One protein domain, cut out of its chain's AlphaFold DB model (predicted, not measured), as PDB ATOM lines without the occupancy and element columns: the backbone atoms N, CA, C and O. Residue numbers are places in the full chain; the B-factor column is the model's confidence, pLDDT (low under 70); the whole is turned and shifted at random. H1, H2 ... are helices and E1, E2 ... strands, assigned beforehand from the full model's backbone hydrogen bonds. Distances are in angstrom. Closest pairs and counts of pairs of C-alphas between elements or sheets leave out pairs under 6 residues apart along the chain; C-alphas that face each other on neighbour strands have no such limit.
ATOM      1  N   LYS A 267     140.909 264.442 217.273       96.31
ATOM      2  CA  LYS A 267     139.799 264.670 218.203       96.31
ATOM      3  C   LYS A 267     139.071 265.988 217.930       96.31
ATOM      4  O   LYS A 267     137.846 265.981 217.849       96.31
ATOM      5  N   ALA A 268     139.798 267.094 217.740       95.94
ATOM      6  CA  ALA A 268     139.192 268.396 217.456       95.94
ATOM      7  C   ALA A 268     138.434 268.402 216.119       95.94
ATOM      8  O   ALA A 268     137.336 268.949 216.035       95.94
ATOM      9  N   VAL A 269     138.974 267.738 215.088       96.94
ATOM     10  CA  VAL A 269     138.284 267.581 213.797       96.94
ATOM     11  C   VAL A 269     136.970 266.820 213.978       96.94
ATOM     12  O   VAL A 269     135.934 267.266 213.483       96.94
ATOM     13  N   LYS A 270     136.989 265.709 214.727       96.75
ATOM     14  CA  LYS A 270     135.785 264.924 215.035       96.75
ATOM     15  C   LYS A 270     134.737 265.750 215.774       96.75
ATOM     16  O   LYS A 270     133.616 265.877 215.285       96.75
ATOM     17  N   GLU A 271     135.092 266.303 216.930       96.00
ATOM     18  CA  GLU A 271     134.152 267.045 217.779       96.00
ATOM     19  C   GLU A 271     133.581 268.265 217.048       96.00
ATOM     20  O   GLU A 271     132.390 268.564 217.165       96.00
ATOM     21  N   GLY A 272     134.409 268.943 216.254       95.50
ATOM     22  CA  GLY A 272     133.974 270.080 215.461       95.50
ATOM     23  C   GLY A 272     132.977 269.696 214.368       95.50
ATOM     24  O   GLY A 272     131.952 270.359 214.217       95.50
ATOM     25  N   ILE A 273     133.197 268.577 213.668       95.31
ATOM     26  CA  ILE A 273     132.235 268.038 212.693       95.31
ATOM     27  C   ILE A 273     130.924 267.630 213.370       95.31
ATOM     28  O   ILE A 273     129.851 267.930 212.843       95.31
ATOM     29  N   GLU A 274     130.997 266.952 214.516       94.81
ATOM     30  CA  GLU A 274     129.817 266.505 215.263       94.81
ATOM     31  C   GLU A 274     128.953 267.677 215.722       94.81
ATOM     32  O   GLU A 274     127.736 267.548 215.731       94.81
ATOM     33  N   LYS A 275     129.558 268.823 216.046       95.12
ATOM     34  CA  LYS A 275     128.849 270.048 216.441       95.12
ATOM     35  C   LYS A 275     128.376 270.882 215.247       95.12
ATOM     36  O   LYS A 275     127.235 271.333 215.229       95.12
ATOM     37  N   PHE A 276     129.229 271.088 214.244       94.44
ATOM     38  CA  PHE A 276     128.939 271.958 213.099       94.44
ATOM     39  C   PHE A 276     127.946 271.327 212.114       94.44
ATOM     40  O   PHE A 276     127.045 271.976 211.569       94.44
ATOM     41  N   ALA A 277     128.120 270.030 211.869       90.62
ATOM     42  CA  ALA A 277     127.386 269.267 210.870       90.62
ATOM     43  C   ALA A 277     126.503 268.177 211.506       90.62
ATOM     44  O   ALA A 277     126.173 267.194 210.837       90.62
ATOM     45  N   GLU A 278     126.103 268.374 212.771       87.19
ATOM     46  CA  GLU A 278     125.229 267.478 213.544       87.19
ATOM     47  C   GLU A 278     123.937 267.151 212.788       87.19
ATOM     48  O   GLU A 278     123.512 266.000 212.686       87.19
ATOM     49  N   LYS A 279     123.321 268.192 212.220       83.94
ATOM     50  CA  LYS A 279     122.040 268.122 211.520       83.94
ATOM     51  C   LYS A 279     122.095 268.837 210.180       83.94
ATOM     52  O   LYS A 279     122.835 269.801 209.980       83.94
ATOM     53  N   SER A 280     121.243 268.392 209.263       88.69
ATOM     54  CA  SER A 280     120.907 269.188 208.082       88.69
ATOM     55  C   SER A 280     119.788 270.166 208.437       88.69
ATOM     56  O   SER A 280     118.902 269.829 209.223       88.69
ATOM     57  N   SER A 281     119.815 271.363 207.856       93.62
ATOM     58  CA  SER A 281     118.712 272.328 207.948       93.62
ATOM     59  C   SER A 281     118.141 272.580 206.559       93.62
ATOM     60  O   SER A 281     118.787 272.313 205.538       93.62
ATOM     61  N   TYR A 282     116.897 273.044 206.510       95.44
ATOM     62  CA  TYR A 282     116.307 273.504 205.268       95.44
ATOM     63  C   TYR A 282     115.453 274.744 205.500       95.44
ATOM     64  O   TYR A 282     114.811 274.900 206.534       95.44
ATOM     65  N   PHE A 283     115.422 275.582 204.477       96.75
ATOM     66  CA  PHE A 283     114.653 276.809 204.394       96.75
ATOM     67  C   PHE A 283     113.838 276.798 203.105       96.75
ATOM     68  O   PHE A 283     114.018 275.929 202.244       96.75
ATOM     69  N   ILE A 284     112.933 277.762 202.963       95.94
ATOM     70  CA  ILE A 284     112.092 277.900 201.780       95.94
ATOM     71  C   ILE A 284     112.371 279.244 201.123       95.94
ATOM     72  O   ILE A 284     112.391 280.273 201.792       95.94
ATOM     73  N   VAL A 285     112.549 279.216 199.806       94.56
ATOM     74  CA  VAL A 285     112.546 280.408 198.959       94.56
ATOM     75  C   VAL A 285     111.365 280.325 198.000       94.56
ATOM     76  O   VAL A 285     111.108 279.273 197.404       94.56
ATOM     77  N   GLU A 286     110.624 281.420 197.873       91.12
ATOM     78  CA  GLU A 286     109.444 281.495 197.016       91.12
ATOM     79  C   GLU A 286     109.716 282.369 195.795       91.12
ATOM     80  O   GLU A 286     110.390 283.391 195.880       91.12
ATOM     81  N   ASN A 287     109.189 281.963 194.642       88.12
ATOM     82  CA  ASN A 287     109.221 282.770 193.427       88.12
ATOM     83  C   ASN A 287     107.987 282.475 192.572       88.12
ATOM     84  O   ASN A 287     107.741 281.321 192.211       88.12
ATOM     85  N   GLY A 288     107.198 283.509 192.266       82.62
ATOM     86  CA  GLY A 288     105.991 283.387 191.442       82.62
ATOM     87  C   GLY A 288     104.998 282.333 191.953       82.62
ATOM     88  O   GLY A 288     104.443 281.582 191.155       82.62
ATOM     89  N   GLY A 289     104.843 282.207 193.277       85.88
ATOM     90  CA  GLY A 289     103.963 281.223 193.925       85.88
ATOM     91  C   GLY A 289     104.519 279.794 194.020       85.88
ATOM     92  O   GLY A 289     103.874 278.928 194.611       85.88
ATOM     93  N   ARG A 290     105.713 279.518 193.477       90.38
ATOM     94  CA  ARG A 290     106.408 278.230 193.639       90.38
ATOM     95  C   ARG A 290     107.369 278.287 194.819       90.38
ATOM     96  O   ARG A 290     108.097 279.265 194.967       90.38
ATOM     97  N   LYS A 291     107.411 277.212 195.609       94.56
ATOM     98  CA  LYS A 291     108.301 277.069 196.769       94.56
ATOM     99  C   LYS A 291     109.440 276.108 196.446       94.56
ATOM    100  O   LYS A 291     109.190 275.003 195.969       94.56
ATOM    101  N   TYR A 292     110.667 276.508 196.751       96.12
ATOM    102  CA  TYR A 292     111.863 275.685 196.586       96.12
ATOM    103  C   TYR A 292     112.561 275.513 197.931       96.12
ATOM    104  O   TYR A 292     112.634 276.451 198.725       96.12
ATOM    105  N   LYS A 293     113.096 274.316 198.182       97.12
ATOM    106  CA  LYS A 293     113.904 274.055 199.376       97.12
ATOM    107  C   LYS A 293     115.318 274.585 199.176       97.12
ATOM    108  O   LYS A 293     115.924 274.318 198.141       97.12
ATOM    109  N   VAL A 294     115.844 275.263 200.185       97.44
ATOM    110  CA  VAL A 294     117.259 275.617 200.320       97.44
ATOM    111  C   VAL A 294     117.819 274.771 201.452       97.44
ATOM    112  O   VAL A 294     117.353 274.891 202.577       97.44
ATOM    113  N   VAL A 295     118.750 273.868 201.165       97.12
ATOM    114  CA  VAL A 295     119.208 272.829 202.095       97.12
ATOM    115  C   VAL A 295     120.678 273.029 202.432       97.12
ATOM    116  O   VAL A 295     121.514 273.183 201.538       97.12
ATOM    117  N   LEU A 296     120.989 272.972 203.724       97.00
ATOM    118  CA  LEU A 296     122.345 272.901 204.253       97.00
ATOM    119  C   LEU A 296     122.588 271.453 204.660       97.00
ATOM    120  O   LEU A 296     122.224 271.022 205.756       97.00
ATOM    121  N   GLU A 297     123.133 270.682 203.725       94.44
ATOM    122  CA  GLU A 297     123.437 269.268 203.919       94.44
ATOM    123  C   GLU A 297     124.822 269.072 204.541       94.44
ATOM    124  O   GLU A 297     125.740 269.865 204.315       94.44
ATOM    125  N   LYS A 298     124.994 267.971 205.286       93.25
ATOM    126  CA  LYS A 298     126.297 267.577 205.849       93.25
ATOM    127  C   LYS A 298     127.382 267.526 204.767       93.25
ATOM    128  O   LYS A 298     128.451 268.101 204.948       93.25
ATOM    129  N   GLY A 299     127.075 266.904 203.630       92.50
ATOM    130  CA  GLY A 299     127.972 266.836 202.480       92.50
ATOM    131  C   GLY A 299     129.197 265.946 202.716       92.50
ATOM    132  O   GLY A 299     129.088 264.908 203.361       92.50
ATOM    133  N   ASN A 300     130.339 266.338 202.152       93.94
ATOM    134  CA  ASN A 300     131.650 265.683 202.236       93.94
ATOM    135  C   ASN A 300     132.769 266.737 202.116       93.94
ATOM    136  O   ASN A 300     132.509 267.936 202.171       93.94
ATOM    137  N   GLU A 301     134.017 266.331 201.918       93.12
ATOM    138  CA  GLU A 301     135.172 267.238 201.867       93.12
ATOM    139  C   GLU A 301     135.209 268.114 200.609       93.12
ATOM    140  O   GLU A 301     136.028 269.025 200.513       93.12
ATOM    141  N   LYS A 302     134.335 267.856 199.629       92.81
ATOM    142  CA  LYS A 302     134.220 268.623 198.379       92.81
ATOM    143  C   LYS A 302     132.975 269.511 198.324       92.81
ATOM    144  O   LYS A 302     132.842 270.296 197.392       92.81
ATOM    145  N   SER A 303     132.024 269.331 199.240       94.12
ATOM    146  CA  SER A 303     130.707 269.964 199.173       94.12
ATOM    147  C   SER A 303     130.011 269.974 200.530       94.12
ATOM    148  O   SER A 303     130.052 268.987 201.250       94.12
ATOM    149  N   GLY A 304     129.247 271.022 200.814       95.44
ATOM    150  CA  GLY A 304     128.362 271.119 201.971       95.44
ATOM    151  C   GLY A 304     129.073 271.605 203.227       95.44
ATOM    152  O   GLY A 304     130.109 272.271 203.166       95.44
ATOM    153  N   LEU A 305     128.491 271.284 204.380       96.25
ATOM    154  CA  LEU A 305     128.982 271.741 205.679       96.25
ATOM    155  C   LEU A 305     130.348 271.143 206.031       96.25
ATOM    156  O   LEU A 305     131.206 271.850 206.545       96.25
ATOM    157  N   LEU A 306     130.589 269.870 205.710       95.75
ATOM    158  CA  LEU A 306     131.893 269.245 205.939       95.75
ATOM    159  C   LEU A 306     133.008 269.966 205.184       95.75
ATOM    160  O   LEU A 306     134.040 270.269 205.770       95.75
ATOM    161  N   HIS A 307     132.789 270.297 203.913       96.12
ATOM    162  CA  HIS A 307     133.748 271.075 203.140       96.12
ATOM    163  C   HIS A 307     133.948 272.473 203.727       96.12
ATOM    164  O   HIS A 307     135.090 272.888 203.908       96.12
ATOM    165  N   ALA A 308     132.858 273.170 204.072       96.81
ATOM    166  CA  ALA A 308     132.936 274.488 204.697       96.81
ATOM    167  C   ALA A 308     133.792 274.452 205.975       96.81
ATOM    168  O   ALA A 308     134.679 275.281 206.153       96.81
ATOM    169  N   PHE A 309     133.589 273.443 206.821       97.06
ATOM    170  CA  PHE A 309     134.342 273.266 208.055       97.06
ATOM    171  C   PHE A 309     135.806 272.889 207.806       97.06
ATOM    172  O   PHE A 309     136.717 273.595 208.228       97.06
ATOM    173  N   LEU A 310     136.060 271.801 207.077       96.88
ATOM    174  CA  LEU A 310     137.417 271.296 206.865       96.88
ATOM    175  C   LEU A 310     138.296 272.327 206.152       96.88
ATOM    176  O   LEU A 310     139.439 272.539 206.553       96.88
ATOM    177  N   ARG A 311     137.760 273.002 205.132       95.94
ATOM    178  CA  ARG A 311     138.508 273.989 204.350       95.94
ATOM    179  C   ARG A 311     138.646 275.320 205.075       95.94
ATOM    180  O   ARG A 311     139.756 275.818 205.209       95.94
ATOM    181  N   HIS A 312     137.536 275.886 205.544       97.12
ATOM    182  CA  HIS A 312     137.511 277.261 206.049       97.12
ATOM    183  C   HIS A 312     137.656 277.360 207.572       97.12
ATOM    184  O   HIS A 312     137.729 278.463 208.097       97.12
ATOM    185  N   VAL A 313     137.737 276.244 208.302       96.94
ATOM    186  CA  VAL A 313     138.190 276.236 209.704       96.94
ATOM    187  C   VAL A 313     139.590 275.645 209.801       96.94
ATOM    188  O   VAL A 313     140.464 276.299 210.360       96.94
ATOM    189  N   TRP A 314     139.821 274.463 209.219       96.00
ATOM    190  CA  TRP A 314     141.065 273.696 209.400       96.00
ATOM    191  C   TRP A 314     142.044 273.722 208.219       96.00
ATOM    192  O   TRP A 314     143.096 273.093 208.287       96.00
ATOM    193  N   GLY A 315     141.740 274.456 207.146       93.62
ATOM    194  CA  GLY A 315     142.687 274.677 206.051       93.62
ATOM    195  C   GLY A 315     142.875 273.488 205.109       93.62
ATOM    196  O   GLY A 315     143.885 273.431 204.412       93.62
ATOM    197  N   TYR A 316     141.929 272.547 205.046       94.62
ATOM    198  CA  TYR A 316     141.964 271.453 204.068       94.62
ATOM    199  C   TYR A 316     142.163 271.997 202.643       94.62
ATOM    200  O   TYR A 316     141.362 272.806 202.161       94.62
ATOM    201  N   LYS A 317     143.233 271.549 201.976       91.81
ATOM    202  CA  LYS A 317     143.667 271.962 200.634       91.81
ATOM    203  C   LYS A 317     144.022 273.427 200.445       91.81
ATOM    204  O   LYS A 317     144.152 273.867 199.301       91.81
ATOM    205  N   MET A 318     144.263 274.187 201.510       91.12
ATOM    206  CA  MET A 318     144.611 275.605 201.363       91.12
ATOM    207  C   MET A 318     145.937 275.837 200.613       91.12
ATOM    208  O   MET A 318     146.108 276.876 199.984       91.12
ATOM    209  N   GLU A 319     146.873 274.877 200.648       87.56
ATOM    210  CA  GLU A 319     148.159 274.955 199.930       87.56
ATOM    211  C   GLU A 319     148.047 274.551 198.450       87.56
ATOM    212  O   GLU A 319     148.908 274.905 197.644       87.56
ATOM    213  N   GLN A 320     146.995 273.812 198.090       85.88
ATOM    214  CA  GLN A 320     146.824 273.187 196.773       85.88
ATOM    215  C   GLN A 320     145.770 273.907 195.928       85.88
ATOM    216  O   GLN A 320     145.906 274.036 194.712       85.88
ATOM    217  N   GLU A 321     144.697 274.366 196.568       75.12
ATOM    218  CA  GLU A 321     143.502 274.870 195.910       75.12
ATOM    219  C   GLU A 321     143.276 276.341 196.267       75.12
ATOM    220  O   GLU A 321     142.475 276.644 197.136       75.12
ATOM    221  N   GLY A 322     143.917 277.265 195.548       83.50
ATOM    222  CA  GLY A 322     143.552 278.690 195.529       83.50
ATOM    223  C   GLY A 322     143.443 279.402 196.890       83.50
ATOM    224  O   GLY A 322     143.870 278.924 197.934       83.50
ATOM    225  N   ILE A 323     142.883 280.611 196.872       90.19
ATOM    226  CA  ILE A 323     142.733 281.438 198.076       90.19
ATOM    227  C   ILE A 323     141.771 280.762 199.062       90.19
ATOM    228  O   ILE A 323     140.691 280.314 198.667       90.19
ATOM    229  N   THR A 324     142.144 280.725 200.343       94.06
ATOM    230  CA  THR A 324     141.305 280.200 201.428       94.06
ATOM    231  C   THR A 324     141.104 281.271 202.487       94.06
ATOM    232  O   THR A 324     142.073 281.782 203.037       94.06
ATOM    233  N   THR A 325     139.852 281.613 202.775       96.25
ATOM    234  CA  THR A 325     139.495 282.490 203.896       96.25
ATOM    235  C   THR A 325     139.036 281.657 205.084       96.25
ATOM    236  O   THR A 325     138.442 280.590 204.895       96.25
ATOM    237  N   PHE A 326     139.307 282.127 206.299       97.44
ATOM    238  CA  PHE A 326     139.059 281.361 207.515       97.44
ATOM    239  C   PHE A 326     137.947 281.946 208.373       97.44
ATOM    240  O   PHE A 326     137.877 283.154 208.597       97.44
ATOM    241  N   TRP A 327     137.120 281.059 208.923       98.00
ATOM    242  CA  TRP A 327     136.247 281.373 210.041       98.00
ATOM    243  C   TRP A 327     137.091 281.668 211.291       98.00
ATOM    244  O   TRP A 327     137.937 280.840 211.653       98.00
ATOM    245  N   PRO A 328     136.871 282.810 211.967       96.94
ATOM    246  CA  PRO A 328     137.598 283.183 213.179       96.94
ATOM    247  C   PRO A 328     137.114 282.382 214.399       96.94
ATOM    248  O   PRO A 328     136.320 282.857 215.215       96.94
ATOM    249  N   MET A 329     137.599 281.145 214.524       97.00
ATOM    250  CA  MET A 329     137.269 280.216 215.616       97.00
ATOM    251  C   MET A 329     138.314 280.227 216.740       97.00
ATOM    252  O   MET A 329     138.213 279.457 217.694       97.00
ATOM    253  N   GLY A 330     139.344 281.073 216.654       95.25
ATOM    254  CA  GLY A 330     140.469 281.040 217.590       95.25
ATOM    255  C   GLY A 330     141.364 279.812 217.421       95.25
ATOM    256  O   GLY A 330     142.107 279.455 218.336       95.25
ATOM    257  N   GLN A 331     141.291 279.144 216.275       94.19
ATOM    258  CA  GLN A 331     142.113 277.996 215.941       94.19
ATOM    259  C   GLN A 331     143.521 278.417 215.512       94.19
ATOM    260  O   GLN A 331     143.768 279.539 215.061       94.19
ATOM    261  N   LYS A 332     144.454 277.481 215.650       94.94
ATOM    262  CA  LYS A 332     145.840 277.642 215.228       94.94
ATOM    263  C   LYS A 332     146.050 276.891 213.919       94.94
ATOM    264  O   LYS A 332     145.803 275.690 213.876       94.94
ATOM    265  N   ILE A 333     146.536 277.589 212.897       94.25
ATOM    266  CA  ILE A 333     146.864 277.013 211.590       94.25
ATOM    267  C   ILE A 333     148.381 276.983 211.415       94.25
ATOM    268  O   ILE A 333     149.066 277.970 211.687       94.25
ATOM    269  N   ILE A 334     148.911 275.841 210.982       90.25
ATOM    270  CA  ILE A 334     150.339 275.629 210.733       90.25
ATOM    271  C   ILE A 334     150.583 275.508 209.228       90.25
ATOM    272  O   ILE A 334     150.024 274.628 208.575       90.25
ATOM    273  N   VAL A 335     151.447 276.365 208.683       85.69
ATOM    274  CA  VAL A 335     151.830 276.378 207.259       85.69
ATOM    275  C   VAL A 335     153.334 276.554 207.163       85.69
ATOM    276  O   VAL A 335     153.880 277.445 207.802       85.69
ATOM    277  N   ASN A 336     154.027 275.708 206.398       79.75
ATOM    278  CA  ASN A 336     155.493 275.764 206.262       79.75
ATOM    279  C   ASN A 336     156.258 275.788 207.608       79.75
ATOM    280  O   ASN A 336     157.331 276.373 207.715       79.75
ATOM    281  N   GLY A 337     155.703 275.154 208.647       78.50
ATOM    282  CA  GLY A 337     156.270 275.145 210.001       78.50
ATOM    283  C   GLY A 337     155.978 276.401 210.831       78.50
ATOM    284  O   GLY A 337     156.260 276.412 212.029       78.50
ATOM    285  N   GLU A 338     155.362 277.423 210.239       85.25
ATOM    286  CA  GLU A 338     154.940 278.633 210.930       85.25
ATOM    287  C   GLU A 338     153.516 278.496 211.454       85.25
ATOM    288  O   GLU A 338     152.598 278.038 210.777       85.25
ATOM    289  N   ALA A 339     153.350 278.905 212.702       90.00
ATOM    290  CA  ALA A 339     152.105 278.840 213.433       90.00
ATOM    291  C   ALA A 339     151.407 280.202 213.404       90.00
ATOM    292  O   ALA A 339     151.916 281.152 213.998       90.00
ATOM    293  N   LYS A 340     150.210 280.278 212.815       92.25
ATOM    294  CA  LYS A 340     149.337 281.447 212.925       92.25
ATOM    295  C   LYS A 340     148.170 281.169 213.863       92.25
ATOM    296  O   LYS A 340     147.429 280.205 213.693       92.25
ATOM    297  N   GLN A 341     148.009 282.040 214.851       95.75
ATOM    298  CA  GLN A 341     146.829 282.078 215.703       95.75
ATOM    299  C   GLN A 341     145.770 282.945 215.023       95.75
ATOM    300  O   GLN A 341     146.021 284.125 214.781       95.75
ATOM    301  N   LEU A 342     144.609 282.373 214.706       95.69
ATOM    302  CA  LEU A 342     143.515 283.129 214.102       95.69
ATOM    303  C   LEU A 342     142.695 283.867 215.175       95.69
ATOM    304  O   LEU A 342     142.667 283.420 216.332       95.69
ATOM    305  N   PRO A 343     142.034 284.988 214.817       96.69
ATOM    306  CA  PRO A 343     141.090 285.667 215.694       96.69
ATOM    307  C   PRO A 343     139.974 284.731 216.160       96.69
ATOM    308  O   PRO A 343     139.654 283.737 215.504       96.69
ATOM    309  N   ARG A 344     139.355 285.067 217.292       97.44
ATOM    310  CA  ARG A 344     138.207 284.337 217.829       97.44
ATOM    311  C   ARG A 344     137.003 285.257 217.916       97.44
ATOM    312  O   ARG A 344     136.996 286.182 218.720       97.44
ATOM    313  N   VAL A 345     135.997 284.956 217.109       97.69
ATOM    314  CA  VAL A 345     134.671 285.581 217.142       97.69
ATOM    315  C   VAL A 345     133.657 284.585 217.690       97.69
ATOM    316  O   VAL A 345     132.874 284.926 218.568       97.69
ATOM    317  N   PHE A 346     133.728 283.334 217.233       97.38
ATOM    318  CA  PHE A 346     132.850 282.266 217.694       97.38
ATOM    319  C   PHE A 346     133.466 281.515 218.881       97.38
ATOM    320  O   PHE A 346     134.677 281.272 218.963       97.38
ATOM    321  N   ARG A 347     132.617 281.127 219.827       95.62
ATOM    322  CA  ARG A 347     132.970 280.335 221.005       95.62
ATOM    323  C   ARG A 347     133.200 278.886 220.625       95.62
ATOM    324  O   ARG A 347     134.159 278.300 221.124       95.62
ATOM    325  N   ASP A 348     132.358 278.330 219.763       96.12
ATOM    326  CA  ASP A 348     132.440 276.944 219.316       96.12
ATOM    327  C   ASP A 348     131.754 276.726 217.959       96.12
ATOM    328  O   ASP A 348     131.187 277.636 217.347       96.12
ATOM    329  N   GLU A 349     131.839 275.494 217.465       97.19
ATOM    330  CA  GLU A 349     131.311 275.090 216.168       97.19
ATOM    331  C   GLU A 349     129.779 275.098 216.087       97.19
ATOM    332  O   GLU A 349     129.236 275.193 214.985       97.19
ATOM    333  N   ARG A 350     129.070 275.015 217.224       96.44
ATOM    334  CA  ARG A 350     127.604 275.130 217.242       96.44
ATOM    335  C   ARG A 350     127.189 276.572 217.014       96.44
ATOM    336  O   ARG A 350     126.307 276.807 216.197       96.44
ATOM    337  N   GLU A 351     127.866 277.523 217.653       97.06
ATOM    338  CA  GLU A 351     127.604 278.950 217.442       97.06
ATOM    339  C   GLU A 351     127.849 279.351 215.980       97.06
ATOM    340  O   GLU A 351     127.002 280.001 215.368       97.06
ATOM    341  N   LEU A 352     128.954 278.890 215.375       97.19
ATOM    342  CA  LEU A 352     129.200 279.115 213.945       97.19
ATOM    343  C   LEU A 352     128.079 278.516 213.078       97.19
ATOM    344  O   LEU A 352     127.676 279.104 212.071       97.19
ATOM    345  N   ARG A 353     127.567 277.340 213.452       96.69
ATOM    346  CA  ARG A 353     126.474 276.700 212.723       96.69
ATOM    347  C   ARG A 353     125.164 277.486 212.833       96.69
ATOM    348  O   ARG A 353     124.515 277.717 211.814       96.69
ATOM    349  N   GLU A 354     124.784 277.888 214.038       96.62
ATOM    350  CA  GLU A 354     123.578 278.683 214.292       96.62
ATOM    351  C   GLU A 354     123.634 280.020 213.547       96.62
ATOM    352  O   GLU A 354     122.669 280.397 212.881       96.62
ATOM    353  N   PHE A 355     124.802 280.666 213.552       97.31
ATOM    354  CA  PHE A 355     125.063 281.867 212.767       97.31
ATOM    355  C   PHE A 355     124.824 281.648 211.265       97.31
ATOM    356  O   PHE A 355     124.146 282.447 210.622       97.31
ATOM    357  N   LEU A 356     125.332 280.556 210.681       97.19
ATOM    358  CA  LEU A 356     125.107 280.265 209.260       97.19
ATOM    359  C   LEU A 356     123.636 279.994 208.930       97.19
ATOM    360  O   LEU A 356     123.164 280.434 207.879       97.19
ATOM    361  N   ASP A 357     122.919 279.289 209.807       97.06
ATOM    362  CA  ASP A 357     121.479 279.069 209.651       97.06
ATOM    363  C   ASP A 357     120.728 280.419 209.663       97.06
ATOM    364  O   ASP A 357     119.909 280.666 208.772       97.06
ATOM    365  N   GLU A 358     121.063 281.328 210.587       97.56
ATOM    366  CA  GLU A 358     120.474 282.672 210.650       97.56
ATOM    367  C   GLU A 358     120.784 283.502 209.395       97.56
ATOM    368  O   GLU A 358     119.878 284.101 208.807       97.56
ATOM    369  N   VAL A 359     122.042 283.518 208.939       97.56
ATOM    370  CA  VAL A 359     122.456 284.265 207.738       97.56
ATOM    371  C   VAL A 359     121.674 283.803 206.513       97.56
ATOM    372  O   VAL A 359     121.186 284.639 205.747       97.56
ATOM    373  N   VAL A 360     121.519 282.489 206.322       97.31
ATOM    374  CA  VAL A 360     120.731 281.948 205.208       97.31
ATOM    375  C   VAL A 360     119.263 282.334 205.355       97.31
ATOM    376  O   VAL A 360     118.678 282.832 204.396       97.31
ATOM    377  N   GLU A 361     118.670 282.164 206.537       97.31
ATOM    378  CA  GLU A 361     117.263 282.501 206.769       97.31
ATOM    379  C   GLU A 361     116.966 283.980 206.481       97.31
ATOM    380  O   GLU A 361     115.983 284.306 205.810       97.31
ATOM    381  N   LYS A 362     117.820 284.885 206.968       97.19
ATOM    382  CA  LYS A 362     117.660 286.334 206.801       97.19
ATOM    383  C   LYS A 362     117.922 286.765 205.361       97.19
ATOM    384  O   LYS A 362     117.134 287.535 204.814       97.19
ATOM    385  N   ALA A 363     118.954 286.219 204.715       96.19
ATOM    386  CA  ALA A 363     119.208 286.469 203.296       96.19
ATOM    387  C   ALA A 363     118.027 286.014 202.428       96.19
ATOM    388  O   ALA A 363     117.649 286.703 201.489       96.19
ATOM    389  N   LEU A 364     117.387 284.896 202.772       95.31
ATOM    390  CA  LEU A 364     116.195 284.424 202.075       95.31
ATOM    391  C   LEU A 364     114.944 285.267 202.324       95.31
ATOM    392  O   LEU A 364     113.952 285.008 201.658       95.31
ATOM    393  N   LYS A 365     114.944 286.247 203.234       94.00
ATOM    394  CA  LYS A 365     113.830 287.198 203.432       94.00
ATOM    395  C   LYS A 365     114.054 288.532 202.713       94.00
ATOM    396  O   LYS A 365     113.103 289.288 202.541       94.00
ATOM    397  N   ASP A 366     115.283 288.812 202.291       95.06
ATOM    398  CA  ASP A 366     115.652 290.025 201.561       95.06
ATOM    399  C   ASP A 366     115.459 289.816 200.043       95.06
ATOM    400  O   ASP A 366     116.065 288.899 199.471       95.06
ATOM    401  N   PRO A 367     114.642 290.646 199.369       92.56
ATOM    402  CA  PRO A 367     114.352 290.490 197.944       92.56
ATOM    403  C   PRO A 367     115.599 290.459 197.046       92.56
ATOM    404  O   PRO A 367     115.680 289.624 196.144       92.56
ATOM    405  N   ASP A 368     116.618 291.279 197.325       93.50
ATOM    406  CA  ASP A 368     117.808 291.376 196.466       93.50
ATOM    407  C   ASP A 368     118.654 290.095 196.512       93.50
ATOM    408  O   ASP A 368     119.388 289.771 195.568       93.50
ATOM    409  N   TYR A 369     118.604 289.362 197.626       94.75
ATOM    410  CA  TYR A 369     119.259 288.064 197.751       94.75
ATOM    411  C   TYR A 369     118.388 286.934 197.210       94.75
ATOM    412  O   TYR A 369     118.923 286.066 196.514       94.75
ATOM    413  N   GLN A 370     117.072 286.966 197.441       92.94
ATOM    414  CA  GLN A 370     116.135 286.003 196.855       92.94
ATOM    415  C   GLN A 370     116.237 285.974 195.325       92.94
ATOM    416  O   GLN A 370     116.347 284.899 194.729       92.94
ATOM    417  N   GLU A 371     116.292 287.138 194.673       91.94
ATOM    418  CA  GLU A 371     116.404 287.230 193.214       91.94
ATOM    419  C   GLU A 371     117.654 286.526 192.667       91.94
ATOM    420  O   GLU A 371     117.657 286.032 191.534       91.94
ATOM    421  N   LYS A 372     118.722 286.387 193.466       94.44
ATOM    422  CA  LYS A 372     119.948 285.704 193.029       94.44
ATOM    423  C   LYS A 372     119.739 284.213 192.792       94.44
ATOM    424  O   LYS A 372     120.427 283.684 191.915       94.44
ATOM    425  N   PHE A 373     118.774 283.583 193.462       94.31
ATOM    426  CA  PHE A 373     118.411 282.175 193.263       94.31
ATOM    427  C   PHE A 373     117.795 281.911 191.883       94.31
ATOM    428  O   PHE A 373     117.786 280.768 191.420       94.31
ATOM    429  N   PHE A 374     117.330 282.953 191.184       93.94
ATOM    430  CA  PHE A 374     116.607 282.820 189.924       93.94
ATOM    431  C   PHE A 374     117.233 283.651 188.792       93.94
ATOM    432  O   PHE A 374     117.936 284.642 188.993       93.94
ATOM    433  N   LYS A 375     117.012 283.228 187.546       90.94
ATOM    434  CA  LYS A 375     117.304 283.997 186.330       90.94
ATOM    435  C   LYS A 375     116.056 283.965 185.461       90.94
ATOM    436  O   LYS A 375     115.686 282.900 184.979       90.94
ATOM    437  N   LYS A 376     115.404 285.118 185.273       87.19
ATOM    438  CA  LYS A 376     114.127 285.221 184.537       87.19
ATOM    439  C   LYS A 376     113.061 284.236 185.062       87.19
ATOM    440  O   LYS A 376     112.415 283.546 184.282       87.19
ATOM    441  N   GLY A 377     112.937 284.107 186.385       85.31
ATOM    442  CA  GLY A 377     111.969 283.204 187.024       85.31
ATOM    443  C   GLY A 377     112.389 281.728 187.126       85.31
ATOM    444  O   GLY A 377     111.720 280.953 187.803       85.31
ATOM    445  N   VAL A 378     113.503 281.327 186.505       91.38
ATOM    446  CA  VAL A 378     113.994 279.937 186.510       91.38
ATOM    447  C   VAL A 378     115.101 279.759 187.558       91.38
ATOM    448  O   VAL A 378     115.970 280.631 187.634       91.38
ATOM    449  N   PRO A 379     115.119 278.666 188.355       94.81
ATOM    450  CA  PRO A 379     116.212 278.366 189.285       94.81
ATOM    451  C   PRO A 379     117.591 278.409 188.616       94.81
ATOM    452  O   PRO A 379     117.797 277.811 187.556       94.81
ATOM    453  N   LYS A 380     118.552 279.115 189.220       95.19
ATOM    454  CA  LYS A 380     119.933 279.138 188.721       95.19
ATOM    455  C   LYS A 380     120.661 277.839 189.085       95.19
ATOM    456  O   LYS A 380     120.635 277.455 190.251       95.19
ATOM    457  N   PRO A 381     121.380 277.210 188.136       94.81
ATOM    458  CA  PRO A 381     122.055 275.938 188.379       94.81
ATOM    459  C   PRO A 381     123.222 276.060 189.360       94.81
ATOM    460  O   PRO A 381     123.326 275.238 190.253       94.81
ATOM    461  N   ASN A 382     124.075 277.080 189.231       95.06
ATOM    462  CA  ASN A 382     125.173 277.365 190.159       95.06
ATOM    463  C   ASN A 382     125.279 278.878 190.340       95.06
ATOM    464  O   ASN A 382     125.237 279.617 189.350       95.06
ATOM    465  N   PHE A 383     125.402 279.350 191.575       95.81
ATOM    466  CA  PHE A 383     125.536 280.777 191.860       95.81
ATOM    467  C   PHE A 383     126.154 281.021 193.236       95.81
ATOM    468  O   PHE A 383     126.194 280.144 194.097       95.81
ATOM    469  N   ARG A 384     126.631 282.252 193.432       96.69
ATOM    470  CA  ARG A 384     127.264 282.719 194.666       96.69
ATOM    471  C   ARG A 384     126.557 283.966 195.176       96.69
ATOM    472  O   ARG A 384     126.167 284.826 194.381       96.69
ATOM    473  N   ILE A 385     126.410 284.074 196.492       96.94
ATOM    474  CA  ILE A 385     125.803 285.223 197.173       96.94
ATOM    475  C   ILE A 385     126.774 285.755 198.228       96.94
ATOM    476  O   ILE A 385     127.454 284.984 198.890       96.94
ATOM    477  N   SER A 386     126.927 287.084 198.288       98.00
ATOM    478  CA  SER A 386     127.740 287.800 199.286       98.00
ATOM    479  C   SER A 386     126.704 288.482 200.135       98.00
ATOM    480  O   SER A 386     126.053 289.413 199.650       98.00
ATOM    481  N   VAL A 387     126.469 287.938 201.314       98.12
ATOM    482  CA  VAL A 387     125.493 288.471 202.247       98.12
ATOM    483  C   VAL A 387     126.211 289.509 203.090       98.12
ATOM    484  O   VAL A 387     127.152 289.173 203.799       98.12
ATOM    485  N   ASP A 388     125.791 290.761 202.952       97.88
ATOM    486  CA  ASP A 388     126.190 291.851 203.833       97.88
ATOM    487  C   ASP A 388     125.385 291.691 205.125       97.88
ATOM    488  O   ASP A 388     124.151 291.752 205.101       97.88
ATOM    489  N   LEU A 389     126.081 291.412 206.227       97.75
ATOM    490  CA  LEU A 389     125.448 291.056 207.495       97.75
ATOM    491  C   LEU A 389     124.639 292.224 208.066       97.75
ATOM    492  O   LEU A 389     123.505 292.036 208.514       97.75
ATOM    493  N   LYS A 390     125.158 293.449 207.922       96.00
ATOM    494  CA  LYS A 390     124.471 294.670 208.345       96.00
ATOM    495  C   LYS A 390     123.173 294.867 207.571       96.00
ATOM    496  O   LYS A 390     122.161 295.233 208.168       96.00
ATOM    497  N   LYS A 391     123.175 294.592 206.261       96.31
ATOM    498  CA  LYS A 391     121.969 294.693 205.426       96.31
ATOM    499  C   LYS A 391     120.864 293.743 205.892       96.31
ATOM    500  O   LYS A 391     119.706 294.146 205.959       96.31
ATOM    501  N   VAL A 392     121.213 292.502 206.231       96.38
ATOM    502  CA  VAL A 392     120.236 291.490 206.673       96.38
ATOM    503  C   VAL A 392     119.925 291.550 208.176       96.38
ATOM    504  O   VAL A 392     119.158 290.727 208.680       96.38
ATOM    505  N   GLY A 393     120.488 292.532 208.891       95.19
ATOM    506  CA  GLY A 393     120.264 292.744 210.320       95.19
ATOM    507  C   GLY A 393     120.881 291.666 211.213       95.19
ATOM    508  O   GLY A 393     120.360 291.422 212.300       95.19
ATOM    509  N   VAL A 394     121.947 291.008 210.750       95.56
ATOM    510  CA  VAL A 394     122.754 290.066 211.535       95.56
ATOM    511  C   VAL A 394     123.989 290.816 212.019       95.56
ATOM    512  O   VAL A 394     124.748 291.350 211.215       95.56
ATOM    513  N   ASN A 395     124.193 290.874 213.333       91.19
ATOM    514  CA  ASN A 395     125.341 291.555 213.924       91.19
ATOM    515  C   ASN A 395     126.279 290.526 214.545       91.19
ATOM    516  O   ASN A 395     125.937 289.896 215.544       91.19
ATOM    517  N   VAL A 396     127.474 290.406 213.980       93.88
ATOM    518  CA  VAL A 396     128.587 289.665 214.567       93.88
ATOM    519  C   VAL A 396     129.829 290.540 214.441       93.88
ATOM    520  O   VAL A 396     130.114 291.069 213.369       93.88
ATOM    521  N   ASP A 397     130.533 290.770 215.545       93.38
ATOM    522  CA  ASP A 397     131.752 291.577 215.499       93.38
ATOM    523  C   ASP A 397     132.856 290.820 214.745       93.38
ATOM    524  O   ASP A 397     132.990 289.605 214.879       93.38
ATOM    525  N   GLY A 398     133.635 291.522 213.925       94.50
ATOM    526  CA  GLY A 398     134.739 290.921 213.169       94.50
ATOM    527  C   GLY A 398     134.410 290.416 211.770       94.50
ATOM    528  O   GLY A 398     135.348 290.179 211.007       94.50
ATOM    529  N   ILE A 399     133.134 290.290 211.393       97.88
ATOM    530  CA  ILE A 399     132.719 289.804 210.068       97.88
ATOM    531  C   ILE A 399     131.671 290.751 209.490       97.88
ATOM    532  O   ILE A 399     130.659 291.025 210.122       97.88
ATOM    533  N   ASP A 400     131.894 291.203 208.259       97.88
ATOM    534  CA  ASP A 400     130.985 292.106 207.545       97.88
ATOM    535  C   ASP A 400     130.205 291.376 206.446       97.88
ATOM    536  O   ASP A 400     129.041 291.681 206.174       97.88
ATOM    537  N   VAL A 401     130.857 290.414 205.778       98.25
ATOM    538  CA  VAL A 401     130.308 289.731 204.601       98.25
ATOM    539  C   VAL A 401     130.563 288.233 204.662       98.25
ATOM    540  O   VAL A 401     131.698 287.793 204.849       98.25
ATOM    541  N   VAL A 402     129.517 287.450 204.397       98.44
ATOM    542  CA  VAL A 402     129.591 285.991 204.246       98.44
ATOM    543  C   VAL A 402     129.323 285.594 202.800       98.44
ATOM    544  O   VAL A 402     128.329 286.000 202.190       98.44
ATOM    545  N   ARG A 403     130.197 284.752 202.248       98.38
ATOM    546  CA  ARG A 403     129.995 284.104 200.958       98.38
ATOM    547  C   ARG A 403     129.232 282.799 201.149       98.38
ATOM    548  O   ARG A 403     129.652 281.937 201.913       98.38
ATOM    549  N   LEU A 404     128.167 282.630 200.374       98.19
ATOM    550  CA  LEU A 404     127.425 281.381 200.239       98.19
ATOM    551  C   LEU A 404     127.460 280.922 198.780       98.19
ATOM    552  O   LEU A 404     127.141 281.704 197.877       98.19
ATOM    553  N   GLU A 405     127.813 279.662 198.540       97.75
ATOM    554  CA  GLU A 405     127.784 279.065 197.202       97.75
ATOM    555  C   GLU A 405     126.729 277.969 197.132       97.75
ATOM    556  O   GLU A 405     126.739 277.030 197.926       97.75
ATOM    557  N   PHE A 406     125.828 278.078 196.158       97.69
ATOM    558  CA  PHE A 406     124.703 277.168 195.998       97.69
ATOM    559  C   PHE A 406     124.705 276.502 194.628       97.69
ATOM    560  O   PHE A 406     125.121 277.084 193.619       97.69
ATOM    561  N   LYS A 407     124.133 275.300 194.603       97.56
ATOM    562  CA  LYS A 407     123.818 274.553 193.389       97.56
ATOM    563  C   LYS A 407     122.368 274.087 193.413       97.56
ATOM    564  O   LYS A 407     121.897 273.610 194.440       97.56
ATOM    565  N   PHE A 408     121.659 274.228 192.299       96.88
ATOM    566  CA  PHE A 408     120.320 273.670 192.134       96.88
ATOM    567  C   PHE A 408     120.419 272.250 191.573       96.88
ATOM    568  O   PHE A 408     120.894 272.048 190.455       96.88
ATOM    569  N   GLU A 409     119.982 271.272 192.355       95.69
ATOM    570  CA  GLU A 409     120.001 269.852 192.008       95.69
ATOM    571  C   GLU A 409     118.814 269.143 192.662       95.69
ATOM    572  O   GLU A 409     118.375 269.521 193.746       95.69
ATOM    573  N   ASP A 410     118.235 268.165 191.967       93.94
ATOM    574  CA  ASP A 410     117.080 267.388 192.442       93.94
ATOM    575  C   ASP A 410     115.902 268.246 192.945       93.94
ATOM    576  O   ASP A 410     115.241 267.933 193.935       93.94
ATOM    577  N   GLY A 411     115.649 269.379 192.279       94.19
ATOM    578  CA  GLY A 411     114.548 270.285 192.619       94.19
ATOM    579  C   GLY A 411     114.767 271.144 193.873       94.19
ATOM    580  O   GLY A 411     113.841 271.838 194.300       94.19
ATOM    581  N   LYS A 412     115.970 271.135 194.461       96.56
ATOM    582  CA  LYS A 412     116.346 271.924 195.645       96.56
ATOM    583  C   LYS A 412     117.619 272.736 195.390       96.56
ATOM    584  O   LYS A 412     118.473 272.358 194.597       96.56
ATOM    585  N   PHE A 413     117.756 273.857 196.086       97.69
ATOM    586  CA  PHE A 413     119.016 274.581 196.201       97.69
ATOM    587  C   PHE A 413     119.822 273.985 197.347       97.69
ATOM    588  O   PHE A 413     119.317 273.843 198.456       97.69
ATOM    589  N   VAL A 414     121.070 273.638 197.093       97.69
ATOM    590  CA  VAL A 414     121.946 272.960 198.043       97.69
ATOM    591  C   VAL A 414     123.160 273.837 198.294       97.69
ATOM    592  O   VAL A 414     123.825 274.244 197.338       97.69
ATOM    593  N   LEU A 415     123.439 274.145 199.562       97.62
ATOM    594  CA  LEU A 415     124.651 274.863 199.947       97.62
ATOM    595  C   LEU A 415     125.862 273.957 199.703       97.62
ATOM    596  O   LEU A 415     125.936 272.852 200.238       97.62
ATOM    597  N   LYS A 416     126.812 274.430 198.899       97.25
ATOM    598  CA  LYS A 416     128.038 273.703 198.548       97.25
ATOM    599  C   LYS A 416     129.258 274.184 199.319       97.25
ATOM    600  O   LYS A 416     130.130 273.369 199.589       97.25
ATOM    601  N   THR A 417     129.304 275.447 199.726       97.00
ATOM    602  CA  THR A 417     130.271 275.944 200.714       97.00
ATOM    603  C   THR A 417     129.790 277.262 201.318       97.00
ATOM    604  O   THR A 417     128.934 277.937 200.736       97.00
ATOM    605  N   ALA A 418     130.341 277.622 202.474       97.81
ATOM    606  CA  ALA A 418     130.139 278.911 203.119       97.81
ATOM    607  C   ALA A 418     131.411 279.351 203.850       97.81
ATOM    608  O   ALA A 418     132.030 278.555 204.559       97.81
ATOM    609  N   TYR A 419     131.781 280.619 203.689       97.94
ATOM    610  CA  TYR A 419     132.988 281.183 204.290       97.94
ATOM    611  C   TYR A 419     132.879 282.702 204.471       97.94
ATOM    612  O   TYR A 419     132.111 283.348 203.748       97.94
ATOM    613  N   PRO A 420     133.629 283.307 205.407       97.94
ATOM    614  CA  PRO A 420     133.632 284.750 205.560       97.94
ATOM    615  C   PRO A 420     134.473 285.368 204.438       97.94
ATOM    616  O   PRO A 420     135.540 284.864 204.086       97.94
ATOM    617  N   GLU A 421     133.965 286.436 203.833       96.94
ATOM    618  CA  GLU A 421     134.599 287.110 202.693       96.94
ATOM    619  C   GLU A 421     135.278 288.416 203.116       96.94
ATOM    620  O   GLU A 421     136.296 288.784 202.534       96.94
ATOM    621  N   LYS A 422     134.717 289.126 204.107       96.69
ATOM    622  CA  LYS A 422     135.241 290.406 204.609       96.69
ATOM    623  C   LYS A 422     134.946 290.596 206.091       96.69
ATOM    624  O   LYS A 422     133.905 290.149 206.572       96.69
ATOM    625  N   GLY A 423     135.832 291.322 206.760       96.44
ATOM    626  CA  GLY A 423     135.731 291.727 208.157       96.44
ATOM    627  C   GLY A 423     137.115 291.849 208.779       96.44
ATOM    628  O   GLY A 423     138.076 291.288 208.252       96.44
ATOM    629  N   TRP A 424     137.240 292.582 209.884       95.75
ATOM    630  CA  TRP A 424     138.542 292.792 210.528       95.75
ATOM    631  C   TRP A 424     139.123 291.511 211.148       95.75
ATOM    632  O   TRP A 424     140.334 291.413 211.316       95.75
ATOM    633  N   ALA A 425     138.274 290.529 211.469       96.56
ATOM    634  CA  ALA A 425     138.681 289.234 212.009       96.56
ATOM    635  C   ALA A 425     138.835 288.150 210.922       96.56
ATOM    636  O   ALA A 425     139.118 286.997 211.247       96.56
ATOM    637  N   VAL A 426     138.611 288.491 209.647       96.56
ATOM    638  CA  VAL A 426     138.655 287.539 208.531       96.56
ATOM    639  C   VAL A 426     140.067 287.453 207.983       96.56
ATOM    640  O   VAL A 426     140.569 288.391 207.376       96.56
ATOM    641  N   GLU A 427     140.674 286.291 208.169       95.56
ATOM    642  CA  GLU A 427     142.034 286.002 207.735       95.56
ATOM    643  C   GLU A 427     142.031 285.196 206.440       95.56
ATOM    644  O   GLU A 427     141.234 284.264 206.267       95.56
ATOM    645  N   THR A 428     142.942 285.535 205.532       94.06
ATOM    646  CA  THR A 428     143.041 284.914 204.211       94.06
ATOM    647  C   THR A 428     144.429 284.339 203.973       94.06
ATOM    648  O   THR A 428     145.439 285.011 204.153       94.06
ATOM    649  N   PHE A 429     144.488 283.098 203.496       92.81
ATOM    650  CA  PHE A 429     145.709 282.468 203.011       92.81
ATOM    651  C   PHE A 429     145.732 282.424 201.480       92.81
ATOM    652  O   PHE A 429     144.769 281.989 200.838       92.81
ATOM    653  N   ILE A 430     146.853 282.852 200.893       90.62
ATOM    654  CA  ILE A 430     147.069 282.858 199.441       90.62
ATOM    655  C   ILE A 430     148.223 281.905 199.086       90.62
ATOM    656  O   ILE A 430     149.394 282.262 199.285       90.62
ATOM    657  N   PRO A 431     147.938 280.723 198.504       83.25
ATOM    658  CA  PRO A 431     148.984 279.801 198.077       83.25
ATOM    659  C   PRO A 431     149.901 280.413 197.008       83.25
ATOM    660  O   PRO A 431     149.513 281.286 196.228       83.25
ATOM    661  N   GLY A 432     151.162 279.977 196.996       74.19
ATOM    662  CA  GLY A 432     152.206 280.450 196.074       74.19
ATOM    663  C   GLY A 432     152.830 281.805 196.430       74.19
ATOM    664  O   GLY A 432     154.003 282.018 196.142       74.19
ATOM    665  N   LYS A 433     152.097 282.701 197.108       66.25
ATOM    666  CA  LYS A 433     152.666 283.928 197.704       66.25
ATOM    667  C   LYS A 433     153.082 283.750 199.166       66.25
ATOM    668  O   LYS A 433     153.704 284.650 199.716       66.25
ATOM    669  N   GLY A 434     152.726 282.616 199.780       60.38
ATOM    670  CA  GLY A 434     153.093 282.252 201.154       60.38
ATOM    671  C   GLY A 434     152.576 283.214 202.226       60.38
ATOM    672  O   GLY A 434     153.039 283.160 203.358       60.38
ATOM    673  N   GLY A 435     151.662 284.118 201.866       72.94
ATOM    674  CA  GLY A 435     151.290 285.267 202.679       72.94
ATOM    675  C   GLY A 435     149.886 285.145 203.250       72.94
ATOM    676  O   GLY A 435     148.954 284.732 202.556       72.94
ATOM    677  N   TRP A 436     149.764 285.555 204.508       84.56
ATOM    678  CA  TRP A 436     148.495 285.847 205.159       84.56
ATOM    679  C   TRP A 436     148.065 287.285 204.855       84.56
ATOM    680  O   TRP A 436     148.921 288.171 204.784       84.56
ATOM    681  N   GLN A 437     146.763 287.505 204.678       81.69
ATOM    682  CA  GLN A 437     146.159 288.816 204.427       81.69
ATOM    683  C   GLN A 437     144.938 289.060 205.294       81.69
ATOM    684  O   GLN A 437     144.148 288.099 205.458       81.69
TER     685      GLN A 437
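Overview. This is residues 267 to 437 of the 437 residues of an uncharacterized protein of Pyrococcus sp. (strain NA2) (UniProt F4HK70). A five-stranded sheet, E1 E2 E8 E7 E6, is curled like part of a barrel round the helices H3 and H4, while H2 runs along E8 and H1 packs on H2 and on residues 349 to 353 of H3. The hairpin of E1 and E2 reaches toward one end of the long axis; toward the other end lie the short pair E3 and E9 and, farther out, the small hairpin of E4 and E5. The printed part has 171 residues, with four named helices and nine named strands in the order H1 E1 E2 H2 E3 E4 E5 H3 H4 E6 E7 E8 E9. The large sheet is mixed, the two small ones are antiparallel, and the class is mixed, helices and strands. The whole is compact, with a radius of gyration of the C-alphas of 16.1 A, yet elongated, spanning 55 by 30 by 30 A.

Arrangement. H1, residues 267 to 276, touches H2, residues 304 to 312, at a steep tilt of 45 degrees, opposite ways; their closest C-alphas, of Ile 273 and Leu 306, are 6.9 A apart. H1 also touches H3, residues 349 to 363, at a shallow tilt of 30 degrees, the same way, through residues 349 to 353 of H3 alone; the closest C-alphas, of Phe 276 and Glu 349, are 5.0 A apart. E1, residues 281 to 287, and E2, residues 290 to 296, form a hairpin, with N 283 and O 294 at 2.8 A. E2 is the parallel neighbour of E8, residues 412 to 422, with N 295 and O 413 at 2.8 A. H2 is on the sheet at a height of 7.8 A, over E8, and runs along it at 8 degrees on the local plane. E3, residues 324 to 326, is antiparallel to E9, residues 427 to 430, with N 326 and O 427 at 2.9 A. E4, residues 332 to 335, and E5, residues 338 to 341, form a hairpin, with N 340 and O 333 at 2.8 A. H3 and H4, residues 367 to 373, are on one face of the strongly twisted sheet, two layers, and the sheet curls round them. E6, residues 382 to 388, E7, residues 401 to 409, and E8 form a meander, each strand the antiparallel neighbour of the one before, with N 385 and O 404 at 2.8 A and N 414 and O 407 at 2.8 A. Every O i to N i+4 pair is within hydrogen-bond range in H1, H2 and H3; H4 has 1 of 3, and 3 of 4 O i to N i+3 pairs.

Along the chain. H1 begins at C-alpha 267, (139.799, 264.670, 218.203). H3 is 21.0 A long, E7 25.7 A and E8 27.9 A; E8 bends by 56 degrees at residue 419. E9 ends at C-alpha 430, (147.069, 282.858, 199.441).

Size, cuts and confidence. The C-alphas of Gly 289 and Gly 337, the two farthest apart, are 55.1 A apart. The printed part has no cut; the links H2 to E3 and E6 to E7 are long. Residues 433 to 434 have pLDDT under 70.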